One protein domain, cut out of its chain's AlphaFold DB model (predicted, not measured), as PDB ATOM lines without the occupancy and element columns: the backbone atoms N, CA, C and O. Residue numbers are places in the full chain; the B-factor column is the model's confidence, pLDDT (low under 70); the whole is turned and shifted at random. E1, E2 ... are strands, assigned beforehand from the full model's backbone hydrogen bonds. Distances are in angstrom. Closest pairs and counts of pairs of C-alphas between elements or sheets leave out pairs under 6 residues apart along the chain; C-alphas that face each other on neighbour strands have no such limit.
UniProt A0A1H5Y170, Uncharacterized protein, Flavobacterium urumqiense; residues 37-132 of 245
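Overview. This is residues 37 to 132 of the 245 residues of an uncharacterized protein of Flavobacterium urumqiense (UniProt A0A1H5Y170). With little regular structure, a small sheet, E2 E1 E5, and a separate hairpin, E3 and E4, stand at one end of a loose model, while the unnamed loop 85 to 123 runs far out and folds back; residues 39 to 44 stick out. The 96 printed residues hold five named strands, E1 to E5, no named helix: all strand, both sheets antiparallel, 24 residues in named elements. It is loose, radius of gyration of the C-alphas 16.7 A, spanning 48 by 41 by 27 A.

Along the chain. E1, residues 53 to 60, begins at C-alpha 53 (-67.685, 140.094, -0.248) and measures 21.7 A. E2 is 66 to 68, E3 75 to 78, E4 81 to 84. E5, 124 to 128, 13.5 A, ends at (-64.769, 135.730, 0.977).

Arrangement. Inner strand E1 pairs staggered: residues 53 to 58 with E5 (N 56 to O 126, 2.8 A), 58 to 60 with E2, its hairpin partner (N 67 to O 59, 2.8 A). In hairpin E3 and E4, N 76 and O 83 are 2.8 A apart. Both are apart from E1, E2 and E5.

Size, cuts and confidence. C-alphas 102 and 130 are farthest apart, 50.5 A. The printed part has no cut. The link E4 to E5 is long. Residues 37 to 52 and 129 to 132 are under pLDDT 70.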
ATOM      1  N   PHE A  37     -51.542 150.454   3.170       38.44
ATOM      2  CA  PHE A  37     -50.741 150.607   1.955       38.44
ATOM      3  C   PHE A  37     -49.393 149.923   2.181       38.44
ATOM      4  O   PHE A  37     -48.759 150.122   3.215       38.44
ATOM      5  N   VAL A  38     -48.946 149.121   1.214       35.94
ATOM      6  CA  VAL A  38     -47.538 148.715   1.149       35.94
ATOM      7  C   VAL A  38     -46.802 149.837   0.436       35.94
ATOM      8  O   VAL A  38     -47.117 150.143  -0.713       35.94
ATOM      9  N   LEU A  39     -45.826 150.449   1.106       32.41
ATOM     10  CA  LEU A  39     -44.880 151.361   0.470       32.41
ATOM     11  C   LEU A  39     -43.993 150.539  -0.476       32.41
ATOM     12  O   LEU A  39     -42.918 150.083  -0.101       32.41
ATOM     13  N   LYS A  40     -44.469 150.295  -1.696       34.56
ATOM     14  CA  LYS A  40     -43.618 149.891  -2.812       34.56
ATOM     15  C   LYS A  40     -43.627 151.035  -3.807       34.56
ATOM     16  O   LYS A  40     -44.685 151.520  -4.194       34.56
ATOM     17  N   GLU A  41     -42.434 151.495  -4.142       40.03
ATOM     18  CA  GLU A  41     -42.188 152.674  -4.953       40.03
ATOM     19  C   GLU A  41     -43.146 152.794  -6.155       40.03
ATOM     20  O   GLU A  41     -43.157 151.956  -7.053       40.03
ATOM     21  N   ARG A  42     -43.883 153.913  -6.157       42.81
ATOM     22  CA  ARG A  42     -44.572 154.573  -7.284       42.81
ATOM     23  C   ARG A  42     -46.015 154.191  -7.632       42.81
ATOM     24  O   ARG A  42     -46.605 154.957  -8.387       42.81
ATOM     25  N   GLU A  43     -46.641 153.180  -7.030       45.78
ATOM     26  CA  GLU A  43     -48.090 152.951  -7.208       45.78
ATOM     27  C   GLU A  43     -48.796 152.557  -5.902       45.78
ATOM     28  O   GLU A  43     -48.283 151.763  -5.113       45.78
ATOM     29  N   GLU A  44     -49.995 153.108  -5.676       50.22
ATOM     30  CA  GLU A  44     -50.882 152.703  -4.579       50.22
ATOM     31  C   GLU A  44     -51.263 151.224  -4.761       50.22
ATOM     32  O   GLU A  44     -52.136 150.881  -5.559       50.22
ATOM     33  N   ASN A  45     -50.601 150.319  -4.036       43.41
ATOM     34  CA  ASN A  45     -50.941 148.900  -4.054       43.41
ATOM     35  C   ASN A  45     -51.913 148.601  -2.910       43.41
ATOM     36  O   ASN A  45     -51.532 148.565  -1.736       43.41
ATOM     37  N   TYR A  46     -53.181 148.407  -3.262       51.28
ATOM     38  CA  TYR A  46     -54.223 148.006  -2.327       51.28
ATOM     39  C   TYR A  46     -54.013 146.541  -1.936       51.28
ATOM     40  O   TYR A  46     -54.000 145.651  -2.789       51.28
ATOM     41  N   LEU A  47     -53.876 146.273  -0.635       51.84
ATOM     42  CA  LEU A  47     -53.709 144.905  -0.129       51.84
ATOM     43  C   LEU A  47     -54.924 144.015  -0.414       51.84
ATOM     44  O   LEU A  47     -54.786 142.797  -0.507       51.84
ATOM     45  N   ILE A  48     -56.093 144.623  -0.631       57.91
ATOM     46  CA  ILE A  48     -57.309 143.929  -1.035       57.91
ATOM     47  C   ILE A  48     -57.615 144.260  -2.497       57.91
ATOM     48  O   ILE A  48     -58.200 145.290  -2.823       57.91
ATOM     49  N   LYS A  49     -57.172 143.371  -3.390       55.62
ATOM     50  CA  LYS A  49     -57.210 143.588  -4.846       55.62
ATOM     51  C   LYS A  49     -58.576 143.333  -5.487       55.62
ATOM     52  O   LYS A  49     -58.853 143.863  -6.556       55.62
ATOM     53  N   ASN A  50     -59.434 142.556  -4.827       61.75
ATOM     54  CA  ASN A  50     -60.723 142.122  -5.366       61.75
ATOM     55  C   ASN A  50     -61.890 142.686  -4.557       61.75
ATOM     56  O   ASN A  50     -61.731 143.063  -3.395       61.75
ATOM     57  N   LYS A  51     -63.082 142.711  -5.173       65.62
ATOM     58  CA  LYS A  51     -64.322 143.115  -4.502       65.62
ATOM     59  C   LYS A  51     -64.506 142.314  -3.214       65.62
ATOM     60  O   LYS A  51     -64.669 141.094  -3.256       65.62
ATOM     61  N   ILE A  52     -64.514 143.013  -2.084       68.62
ATOM     62  CA  ILE A  52     -64.682 142.391  -0.774       68.62
ATOM     63  C   ILE A  52     -66.134 141.949  -0.620       68.62
ATOM     64  O   ILE A  52     -67.037 142.780  -0.556       68.62
ATOM     65  N   ASN A  53     -66.368 140.641  -0.550       72.06
ATOM     66  CA  ASN A  53     -67.685 140.094  -0.248       72.06
ATOM     67  C   ASN A  53     -67.679 139.482   1.154       72.06
ATOM     68  O   ASN A  53     -66.843 138.634   1.465       72.06
ATOM     69  N   GLY A  54     -68.645 139.873   1.988       80.31
ATOM     70  CA  GLY A  54     -68.811 139.314   3.331       80.31
ATOM     71  C   GLY A  54     -67.678 139.661   4.298       80.31
ATOM     72  O   GLY A  54     -67.291 138.798   5.082       80.31
ATOM     73  N   LEU A  55     -67.141 140.888   4.229       85.81
ATOM     74  CA  LEU A  55     -66.126 141.364   5.170       85.81
ATOM     75  C   LEU A  55     -66.648 141.315   6.605       85.81
ATOM     76  O   LEU A  55     -67.698 141.879   6.909       85.81
ATOM     77  N   LYS A  56     -65.867 140.721   7.498       90.12
ATOM     78  CA  LYS A  56     -66.048 140.796   8.942       90.12
ATOM     79  C   LYS A  56     -64.751 141.280   9.559       90.12
ATOM     80  O   LYS A  56     -63.725 140.610   9.437       90.12
ATOM     81  N   LEU A  57     -64.813 142.418  10.237       90.50
ATOM     82  CA  LEU A  57     -63.705 142.894  11.054       90.50
ATOM     83  C   LEU A  57     -63.905 142.462  12.500       90.50
ATOM     84  O   LEU A  57     -65.026 142.513  13.010       90.50
ATOM     85  N   TYR A  58     -62.831 142.064  13.170       93.62
ATOM     86  CA  TYR A  58     -62.883 141.717  14.587       93.62
ATOM     87  C   TYR A  58     -61.536 141.908  15.286       93.62
ATOM     88  O   TYR A  58     -60.485 141.924  14.645       93.62
ATOM     89  N   SER A  59     -61.568 142.034  16.607       91.81
ATOM     90  CA  SER A  59     -60.414 141.828  17.491       91.81
ATOM     91  C   SER A  59     -60.578 140.531  18.276       91.81
ATOM     92  O   SER A  59     -61.640 139.903  18.252       91.81
ATOM     93  N   ILE A  60     -59.513 140.104  18.947       89.38
ATOM     94  CA  ILE A  60     -59.528 138.936  19.824       89.38
ATOM     95  C   ILE A  60     -59.244 139.428  21.246       89.38
ATOM     96  O   ILE A  60     -58.235 140.096  21.472       89.38
ATOM     97  N   ASP A  61     -60.151 139.151  22.185       87.50
ATOM     98  CA  ASP A  61     -59.952 139.472  23.608       87.50
ATOM     99  C   ASP A  61     -58.980 138.491  24.270       87.50
ATOM    100  O   ASP A  61     -58.637 137.490  23.667       87.50
ATOM    101  N   ASN A  62     -58.563 138.692  25.522       84.12
ATOM    102  CA  ASN A  62     -57.617 137.784  26.207       84.12
ATOM    103  C   ASN A  62     -58.129 136.335  26.402       84.12
ATOM    104  O   ASN A  62     -57.355 135.462  26.785       84.12
ATOM    105  N   ASN A  63     -59.418 136.072  26.166       87.12
ATOM    106  CA  ASN A  63     -60.065 134.766  26.318       87.12
ATOM    107  C   ASN A  63     -60.311 134.068  24.965       87.12
ATOM    108  O   ASN A  63     -61.086 133.115  24.904       87.12
ATOM    109  N   ARG A  64     -59.669 134.531  23.884       87.06
ATOM    110  CA  ARG A  64     -59.847 134.061  22.497       87.06
ATOM    111  C   ARG A  64     -61.225 134.334  21.896       87.06
ATOM    112  O   ARG A  64     -61.550 133.790  20.837       87.06
ATOM    113  N   ASN A  65     -62.043 135.182  22.512       90.81
ATOM    114  CA  ASN A  65     -63.326 135.544  21.929       90.81
ATOM    115  C   ASN A  65     -63.113 136.566  20.818       90.81
ATOM    116  O   ASN A  65     -62.452 137.590  21.000       90.81
ATOM    117  N   LYS A  66     -63.732 136.307  19.664       93.50
ATOM    118  CA  LYS A  66     -63.810 137.289  18.585       93.50
ATOM    119  C   LYS A  66     -64.821 138.374  18.957       93.50
ATOM    120  O   LYS A  66     -66.008 138.087  19.112       93.50
ATOM    121  N   ILE A  67     -64.363 139.618  19.036       95.19
ATOM    122  CA  ILE A  67     -65.211 140.803  19.183       95.19
ATOM    123  C   ILE A  67     -65.390 141.412  17.796       95.19
ATOM    124  O   ILE A  67     -64.475 142.028  17.254       95.19
ATOM    125  N   TYR A  68     -66.564 141.208  17.203       96.50
ATOM    126  CA  TYR A  68     -66.863 141.689  15.858       96.50
ATOM    127  C   TYR A  68     -67.258 143.165  15.849       96.50
ATOM    128  O   TYR A  68     -68.151 143.583  16.587       96.50
ATOM    129  N   TYR A  69     -66.644 143.919  14.942       95.00
ATOM    130  CA  TYR A  69     -67.042 145.281  14.610       95.00
ATOM    131  C   TYR A  69     -68.201 145.261  13.607       95.00
ATOM    132  O   TYR A  69     -68.339 144.337  12.800       95.00
ATOM    133  N   LYS A  70     -69.046 146.287  13.646       95.88
ATOM    134  CA  LYS A  70     -70.260 146.402  12.835       95.88
ATOM    135  C   LYS A  70     -70.029 147.307  11.624       95.88
ATOM    136  O   LYS A  70     -69.658 148.470  11.766       95.88
ATOM    137  N   GLU A  71     -70.315 146.804  10.426       92.00
ATOM    138  CA  GLU A  71     -70.322 147.623   9.208       92.00
ATOM    139  C   GLU A  71     -71.389 148.732   9.297       92.00
ATOM    140  O   GLU A  71     -72.466 148.537   9.860       92.00
ATOM    141  N   ASN A  72     -71.078 149.908   8.755       93.62
ATOM    142  CA  ASN A  72     -71.828 151.166   8.842       93.62
ATOM    143  C   ASN A  72     -71.987 151.755  10.255       93.62
ATOM    144  O   ASN A  72     -72.595 152.814  10.402       93.62
ATOM    145  N   VAL A  73     -71.420 151.117  11.284       94.50
ATOM    146  CA  VAL A  73     -71.352 151.656  12.651       94.50
ATOM    147  C   VAL A  73     -69.909 151.920  13.036       94.50
ATOM    148  O   VAL A  73     -69.573 153.057  13.340       94.50
ATOM    149  N   ASP A  74     -69.060 150.896  12.970       91.75
ATOM    150  CA  ASP A  74     -67.643 150.960  13.313       91.75
ATOM    151  C   ASP A  74     -66.760 151.202  12.088       91.75
ATOM    152  O   ASP A  74     -65.738 151.884  12.161       91.75
ATOM    153  N   TYR A  75     -67.141 150.665  10.935       89.06
ATOM    154  CA  TYR A  75     -66.390 150.846   9.699       89.06
ATOM    155  C   TYR A  75     -67.309 150.917   8.486       89.06
ATOM    156  O   TYR A  75     -68.424 150.411   8.508       89.06
ATOM    157  N   VAL A  76     -66.822 151.516   7.406       88.50
ATOM    158  CA  VAL A  76     -67.451 151.502   6.082       88.50
ATOM    159  C   VAL A  76     -66.475 150.933   5.061       88.50
ATOM    160  O   VAL A  76     -65.261 151.116   5.182       88.50
ATOM    161  N   VAL A  77     -67.003 150.254   4.045       82.50
ATOM    162  CA  VAL A  77     -66.217 149.743   2.919       82.50
ATOM    163  C   VAL A  77     -66.555 150.552   1.673       82.50
ATOM    164  O   VAL A  77     -67.707 150.613   1.254       82.50
ATOM    165  N   SER A  78     -65.552 151.177   1.061       77.81
ATOM    166  CA  SER A  78     -65.711 151.941  -0.181       77.81
ATOM    167  C   SER A  78     -64.514 151.692  -1.085       77.81
ATOM    168  O   SER A  78     -63.385 151.937  -0.676       77.81
ATOM    169  N   ASN A  79     -64.747 151.252  -2.325       73.44
ATOM    170  CA  ASN A  79     -63.688 150.946  -3.301       73.44
ATOM    171  C   ASN A  79     -62.616 149.980  -2.752       73.44
ATOM    172  O   ASN A  79     -61.429 150.228  -2.910       73.44
ATOM    173  N   ASN A  80     -63.035 148.908  -2.067       70.19
ATOM    174  CA  ASN A  80     -62.153 147.944  -1.378       70.19
ATOM    175  C   ASN A  80     -61.268 148.544  -0.271       70.19
ATOM    176  O   ASN A  80     -60.360 147.881   0.223       70.19
ATOM    177  N   ILE A  81     -61.555 149.771   0.161       75.94
ATOM    178  CA  ILE A  81     -60.900 150.410   1.297       75.94
ATOM    179  C   ILE A  81     -61.828 150.303   2.497       75.94
ATOM    180  O   ILE A  81     -62.987 150.722   2.446       75.94
ATOM    181  N   VAL A  82     -61.290 149.773   3.588       81.31
ATOM    182  CA  VAL A  82     -61.926 149.789   4.901       81.31
ATOM    183  C   VAL A  82     -61.578 151.104   5.586       81.31
ATOM    184  O   VAL A  82     -60.408 151.484   5.657       81.31
ATOM    185  N   ARG A  83     -62.591 151.817   6.083       84.12
ATOM    186  CA  ARG A  83     -62.411 153.070   6.827       84.12
ATOM    187  C   ARG A  83     -63.180 153.028   8.132       84.12
ATOM    188  O   ARG A  83     -64.347 152.648   8.138       84.12
ATOM    189  N   ARG A  84     -62.547 153.477   9.216       88.00
ATOM    190  CA  ARG A  84     -63.215 153.712  10.500       88.00
ATOM    191  C   ARG A  84     -64.247 154.836  10.360       88.00
ATOM    192  O   ARG A  84     -64.030 155.799   9.626       88.00
ATOM    193  N   THR A  85     -65.372 154.707  11.052       88.44
ATOM    194  CA  THR A  85     -66.325 155.812  11.249       88.44
ATOM    195  C   THR A  85     -65.859 156.711  12.401       88.44
ATOM    196  O   THR A  85     -64.962 156.350  13.164       88.44
ATOM    197  N   ASN A  86     -66.502 157.866  12.587       87.38
ATOM    198  CA  ASN A  86     -66.181 158.769  13.701       87.38
ATOM    199  C   ASN A  86     -66.485 158.178  15.091       87.38
ATOM    200  O   ASN A  86     -65.879 158.603  16.066       87.38
ATOM    201  N   ASN A  87     -67.399 157.206  15.181       86.56
ATOM    202  CA  ASN A  87     -67.826 156.577  16.438       86.56
ATOM    203  C   ASN A  87     -67.332 155.125  16.544       86.56
ATOM    204  O   ASN A  87     -67.947 154.304  17.220       86.56
ATOM    205  N   SER A  88     -66.266 154.800  15.813       92.06
ATOM    206  CA  SER A  88     -65.770 153.440  15.674       92.06
ATOM    207  C   SER A  88     -65.173 152.888  16.960       92.06
ATOM    208  O   SER A  88     -64.276 153.502  17.537       92.06
ATOM    209  N   ALA A  89     -65.587 151.681  17.340       93.56
ATOM    210  CA  ALA A  89     -64.912 150.893  18.364       93.56
ATOM    211  C   ALA A  89     -63.615 150.226  17.863       93.56
ATOM    212  O   ALA A  89     -62.879 149.655  18.666       93.56
ATOM    213  N   VAL A  90     -63.315 150.279  16.556       89.94
ATOM    214  CA  VAL A  90     -62.029 149.805  16.021       89.94
ATOM    215  C   VAL A  90     -60.913 150.667  16.627       89.94
ATOM    216  O   VAL A  90     -61.035 151.895  16.561       89.94
ATOM    217  N   PRO A  91     -59.839 150.083  17.189       87.19
ATOM    218  CA  PRO A  91     -58.709 150.830  17.729       87.19
ATOM    219  C   PRO A  91     -58.101 151.800  16.715       87.19
ATOM    220  O   PRO A  91     -58.008 151.506  15.526       87.19
ATOM    221  N   ASN A  92     -57.665 152.963  17.191       84.50
ATOM    222  CA  ASN A  92     -57.019 153.969  16.362       84.50
ATOM    223  C   ASN A  92     -55.502 153.839  16.449       84.50
ATOM    224  O   ASN A  92     -54.914 154.275  17.435       84.50
ATOM    225  N   PHE A  93     -54.837 153.321  15.417       82.00
ATOM    226  CA  PHE A  93     -53.375 153.209  15.473       82.00
ATOM    227  C   PHE A  93     -52.673 154.575  15.604       82.00
ATOM    228  O   PHE A  93     -51.555 154.641  16.097       82.00
ATOM    229  N   LYS A  94     -53.335 155.692  15.256       79.38
ATOM    230  CA  LYS A  94     -52.793 157.047  15.485       79.38
ATOM    231  C   LYS A  94     -52.616 157.400  16.965       79.38
ATOM    232  O   LYS A  94     -51.901 158.346  17.273       79.38
ATOM    233  N   GLU A  95     -53.278 156.679  17.865       80.69
ATOM    234  CA  GLU A  95     -53.133 156.843  19.316       80.69
ATOM    235  C   GLU A  95     -51.977 155.996  19.876       80.69
ATOM    236  O   GLU A  95     -51.627 156.125  21.048       80.69
ATOM    237  N   HIS A  96     -51.345 155.151  19.049       84.31
ATOM    238  CA  HIS A  96     -50.117 154.452  19.413       84.31
ATOM    239  C   HIS A  96     -48.968 155.459  19.503       84.31
ATOM    240  O   HIS A  96     -48.526 156.030  18.507       84.31
ATOM    241  N   SER A  97     -48.507 155.706  20.726       82.31
ATOM    242  CA  SER A  97     -47.474 156.699  21.007       82.31
ATOM    243  C   SER A  97     -46.128 156.061  21.329       82.31
ATOM    244  O   SER A  97     -46.054 155.011  21.982       82.31
ATOM    245  N   VAL A  98     -45.064 156.779  20.974       89.12
ATOM    246  CA  VAL A  98     -43.699 156.523  21.436       89.12
ATOM    247  C   VAL A  98     -43.143 157.784  22.092       89.12
ATOM    248  O   VAL A  98     -43.456 158.902  21.685       89.12
ATOM    249  N   ILE A  99     -42.334 157.607  23.129       88.75
ATOM    250  CA  ILE A  99     -41.604 158.694  23.776       88.75
ATOM    251  C   ILE A  99     -40.310 158.897  22.997       88.75
ATOM    252  O   ILE A  99     -39.475 157.990  22.927       88.75
ATOM    253  N   PHE A 100     -40.165 160.086  22.417       87.38
ATOM    254  CA  PHE A 100     -38.992 160.467  21.645       87.38
ATOM    255  C   PHE A 100     -37.935 161.149  22.521       87.38
ATOM    256  O   PHE A 100     -38.239 161.933  23.420       87.38
ATOM    257  N   ASN A 101     -36.679 160.861  22.209       86.44
ATOM    258  CA  ASN A 101     -35.501 161.577  22.662       86.44
ATOM    259  C   ASN A 101     -35.424 162.954  21.972       86.44
ATOM    260  O   ASN A 101     -36.049 163.193  20.938       86.44
ATOM    261  N   SER A 102     -34.590 163.854  22.497       93.19
ATOM    262  CA  SER A 102     -34.407 165.211  21.950       93.19
ATOM    263  C   SER A 102     -33.893 165.252  20.504       93.19
ATOM    264  O   SER A 102     -34.093 166.247  19.814       93.19
ATOM    265  N   ASN A 103     -33.249 164.184  20.029       85.81
ATOM    266  CA  ASN A 103     -32.749 164.037  18.659       85.81
ATOM    267  C   ASN A 103     -33.758 163.367  17.701       85.81
ATOM    268  O   ASN A 103     -33.386 163.018  16.584       85.81
ATOM    269  N   GLY A 104     -35.006 163.144  18.131       79.31
ATOM    270  CA  GLY A 104     -36.058 162.536  17.312       79.31
ATOM    271  C   GLY A 104     -36.009 161.007  17.208       79.31
ATOM    272  O   GLY A 104     -36.847 160.428  16.522       79.31
ATOM    273  N   THR A 105     -35.075 160.329  17.886       82.50
ATOM    274  CA  THR A 105     -35.101 158.860  18.019       82.50
ATOM    275  C   THR A 105     -35.962 158.438  19.209       82.50
ATOM    276  O   THR A 105     -36.381 159.277  19.997       82.50
ATOM    277  N   PHE A 106     -36.224 157.145  19.387       84.56
ATOM    278  CA  PHE A 106     -36.763 156.609  20.643       84.56
ATOM    279  C   PHE A 106     -35.839 155.511  21.169       84.56
ATOM    280  O   PHE A 106     -35.118 154.872  20.403       84.56
ATOM    281  N   THR A 107     -35.880 155.279  22.478       81.25
ATOM    282  CA  THR A 107     -35.154 154.180  23.121       81.25
ATOM    283  C   THR A 107     -36.141 153.116  23.561       81.25
ATOM    284  O   THR A 107     -37.166 153.440  24.171       81.25
ATOM    285  N   PHE A 108     -35.819 151.851  23.282       83.31
ATOM    286  CA  PHE A 108     -36.596 150.749  23.822       83.31
ATOM    287  C   PHE A 108     -36.466 150.717  25.350       83.31
ATOM    288  O   PHE A 108     -35.368 150.559  25.877       83.31
ATOM    289  N   SER A 109     -37.587 150.848  26.057       86.50
ATOM    290  CA  SER A 109     -37.672 150.620  27.503       86.50
ATOM    291  C   SER A 109     -38.681 149.517  27.776       86.50
ATOM    292  O   SER A 109     -39.705 149.435  27.096       86.50
ATOM    293  N   SER A 110     -38.411 148.668  28.767       86.88
ATOM    294  CA  SER A 110     -39.352 147.647  29.233       86.88
ATOM    295  C   SER A 110     -40.319 148.176  30.297       86.88
ATOM    296  O   SER A 110     -41.414 147.632  30.430       86.88
ATOM    297  N   SER A 111     -39.951 149.238  31.027       86.88
ATOM    298  CA  SER A 111     -40.763 149.810  32.108       86.88
ATOM    299  C   SER A 111     -40.486 151.315  32.322       86.88
ATOM    300  O   SER A 111     -39.376 151.668  32.718       86.88
ATOM    301  N   PRO A 112     -41.465 152.212  32.073       87.25
ATOM    302  CA  PRO A 112     -42.668 151.944  31.286       87.25
ATOM    303  C   PRO A 112     -42.279 151.526  29.863       87.25
ATOM    304  O   PRO A 112     -41.263 151.979  29.330       87.25
ATOM    305  N   ARG A 113     -43.069 150.638  29.249       87.56
ATOM    306  CA  ARG A 113     -42.731 150.122  27.922       87.56
ATOM    307  C   ARG A 113     -42.781 151.236  26.870       87.56
ATOM    308  O   ARG A 113     -43.811 151.890  26.726       87.56
ATOM    309  N   ASN A 114     -41.706 151.403  26.105       89.06
ATOM    310  CA  ASN A 114     -41.621 152.353  24.996       89.06
ATOM    311  C   ASN A 114     -40.913 151.688  23.808       89.06
ATOM    312  O   ASN A 114     -39.772 151.276  23.994       89.06
ATOM    313  N   PRO A 115     -41.526 151.556  22.618       87.00
ATOM    314  CA  PRO A 115     -42.923 151.851  22.294       87.00
ATOM    315  C   PRO A 115     -43.908 150.961  23.064       87.00
ATOM    316  O   PRO A 115     -43.582 149.834  23.452       87.00
ATOM    317  N   SER A 116     -45.141 151.444  23.239       86.00
ATOM    318  CA  SER A 116     -46.230 150.620  23.781       86.00
ATOM    319  C   SER A 116     -46.488 149.379  22.904       86.00
ATOM    320  O   SER A 116     -46.098 149.326  21.732       86.00
ATOM    321  N   LEU A 117     -47.102 148.332  23.468       84.69
ATOM    322  CA  LEU A 117     -47.429 147.123  22.705       84.69
ATOM    323  C   LEU A 117     -48.433 147.442  21.589       84.69
ATOM    324  O   LEU A 117     -49.391 148.176  21.803       84.69
ATOM    325  N   VAL A 118     -48.237 146.832  20.420       84.81
ATOM    326  CA  VAL A 118     -49.133 146.989  19.256       84.81
ATOM    327  C   VAL A 118     -50.337 146.048  19.290       84.81
ATOM    328  O   VAL A 118     -51.295 146.243  18.553       84.81
ATOM    329  N   ILE A 119     -50.303 145.032  20.153       84.19
ATOM    330  CA  ILE A 119     -51.333 143.990  20.266       84.19
ATOM    331  C   ILE A 119     -52.746 144.556  20.481       84.19
ATOM    332  O   ILE A 119     -53.653 144.101  19.787       84.19
ATOM    333  N   PRO A 120     -52.964 145.581  21.334       84.50
ATOM    334  CA  PRO A 120     -54.291 146.182  21.506       84.50
ATOM    335  C   PRO A 120     -54.865 146.827  20.238       84.50
ATOM    336  O   PRO A 120     -56.053 147.125  20.190       84.50
ATOM    337  N   PHE A 121     -54.032 147.055  19.220       85.25
ATOM    338  CA  PHE A 121     -54.420 147.690  17.965       85.25
ATOM    339  C   PHE A 121     -54.573 146.697  16.806       85.25
ATOM    340  O   PHE A 121     -54.791 147.111  15.670       85.25
ATOM    341  N   GLN A 122     -54.455 145.391  17.058       87.75
ATOM    342  CA  GLN A 122     -54.612 144.384  16.012       87.75
ATOM    343  C   GLN A 122     -56.077 144.196  15.632       87.75
ATOM    344  O   GLN A 122     -56.944 143.951  16.473       87.75
ATOM    345  N   VAL A 123     -56.337 144.276  14.330       88.50
ATOM    346  CA  VAL A 123     -57.656 144.088  13.730       88.50
ATOM    347  C   VAL A 123     -57.534 143.032  12.644       88.50
ATOM    348  O   VAL A 123     -56.688 143.124  11.757       88.50
ATOM    349  N   TYR A 124     -58.392 142.026  12.722       88.44
ATOM    350  CA  TYR A 124     -58.467 140.935  11.764       88.44
ATOM    351  C   TYR A 124     -59.587 141.203  10.765       88.44
ATOM    352  O   TYR A 124     -60.629 141.755  11.122       88.44
ATOM    353  N   ALA A 125     -59.377 140.776   9.522       86.31
ATOM    354  CA  ALA A 125     -60.337 140.904   8.438       86.31
ATOM    355  C   ALA A 125     -60.596 139.532   7.805       86.31
ATOM    356  O   ALA A 125     -59.758 139.017   7.067       86.31
ATOM    357  N   ASP A 126     -61.774 138.968   8.064       85.12
ATOM    358  CA  ASP A 126     -62.262 137.777   7.367       85.12
ATOM    359  C   ASP A 126     -63.105 138.232   6.169       85.12
ATOM    360  O   ASP A 126     -64.036 139.017   6.329       85.12
ATOM    361  N   TYR A 127     -62.820 137.747   4.964       80.38
ATOM    362  CA  TYR A 127     -63.633 138.035   3.782       80.38
ATOM    363  C   TYR A 127     -63.637 136.856   2.814       80.38
ATOM    364  O   TYR A 127     -62.699 136.059   2.768       80.38
ATOM    365  N   ASN A 128     -64.704 136.742   2.020       74.31
ATOM    366  CA  ASN A 128     -64.769 135.730   0.977       74.31
ATOM    367  C   ASN A 128     -63.887 136.160  -0.186       74.31
ATOM    368  O   ASN A 128     -64.176 137.137  -0.880       74.31
ATOM    369  N   PHE A 129     -62.845 135.382  -0.427       66.94
ATOM    370  CA  PHE A 129     -62.007 135.524  -1.597       66.94
ATOM    371  C   PHE A 129     -62.366 134.407  -2.578       66.94
ATOM    372  O   PHE A 129     -62.019 133.250  -2.355       66.94
ATOM    373  N   LYS A 130     -63.158 134.731  -3.610       55.38
ATOM    374  CA  LYS A 130     -63.621 133.742  -4.602       55.38
ATOM    375  C   LYS A 130     -62.572 133.407  -5.662       55.38
ATOM    376  O   LYS A 130     -62.625 132.318  -6.214       55.38
ATOM    377  N   ASP A 131     -61.603 134.293  -5.862       52.28
ATOM    378  CA  ASP A 131     -60.671 134.223  -6.981       52.28
ATOM    379  C   ASP A 131     -59.238 134.425  -6.477       52.28
ATOM    380  O   ASP A 131     -58.575 135.413  -6.798       52.28
ATOM    381  N   LEU A 132     -58.720 133.470  -5.690       53.44
ATOM    382  CA  LEU A 132     -57.313 133.154  -5.925       53.44
ATOM    383  C   LEU A 132     -57.345 132.652  -7.356       53.44
ATOM    384  O   LEU A 132     -57.907 131.587  -7.614       53.44
TER     385      LEU A 132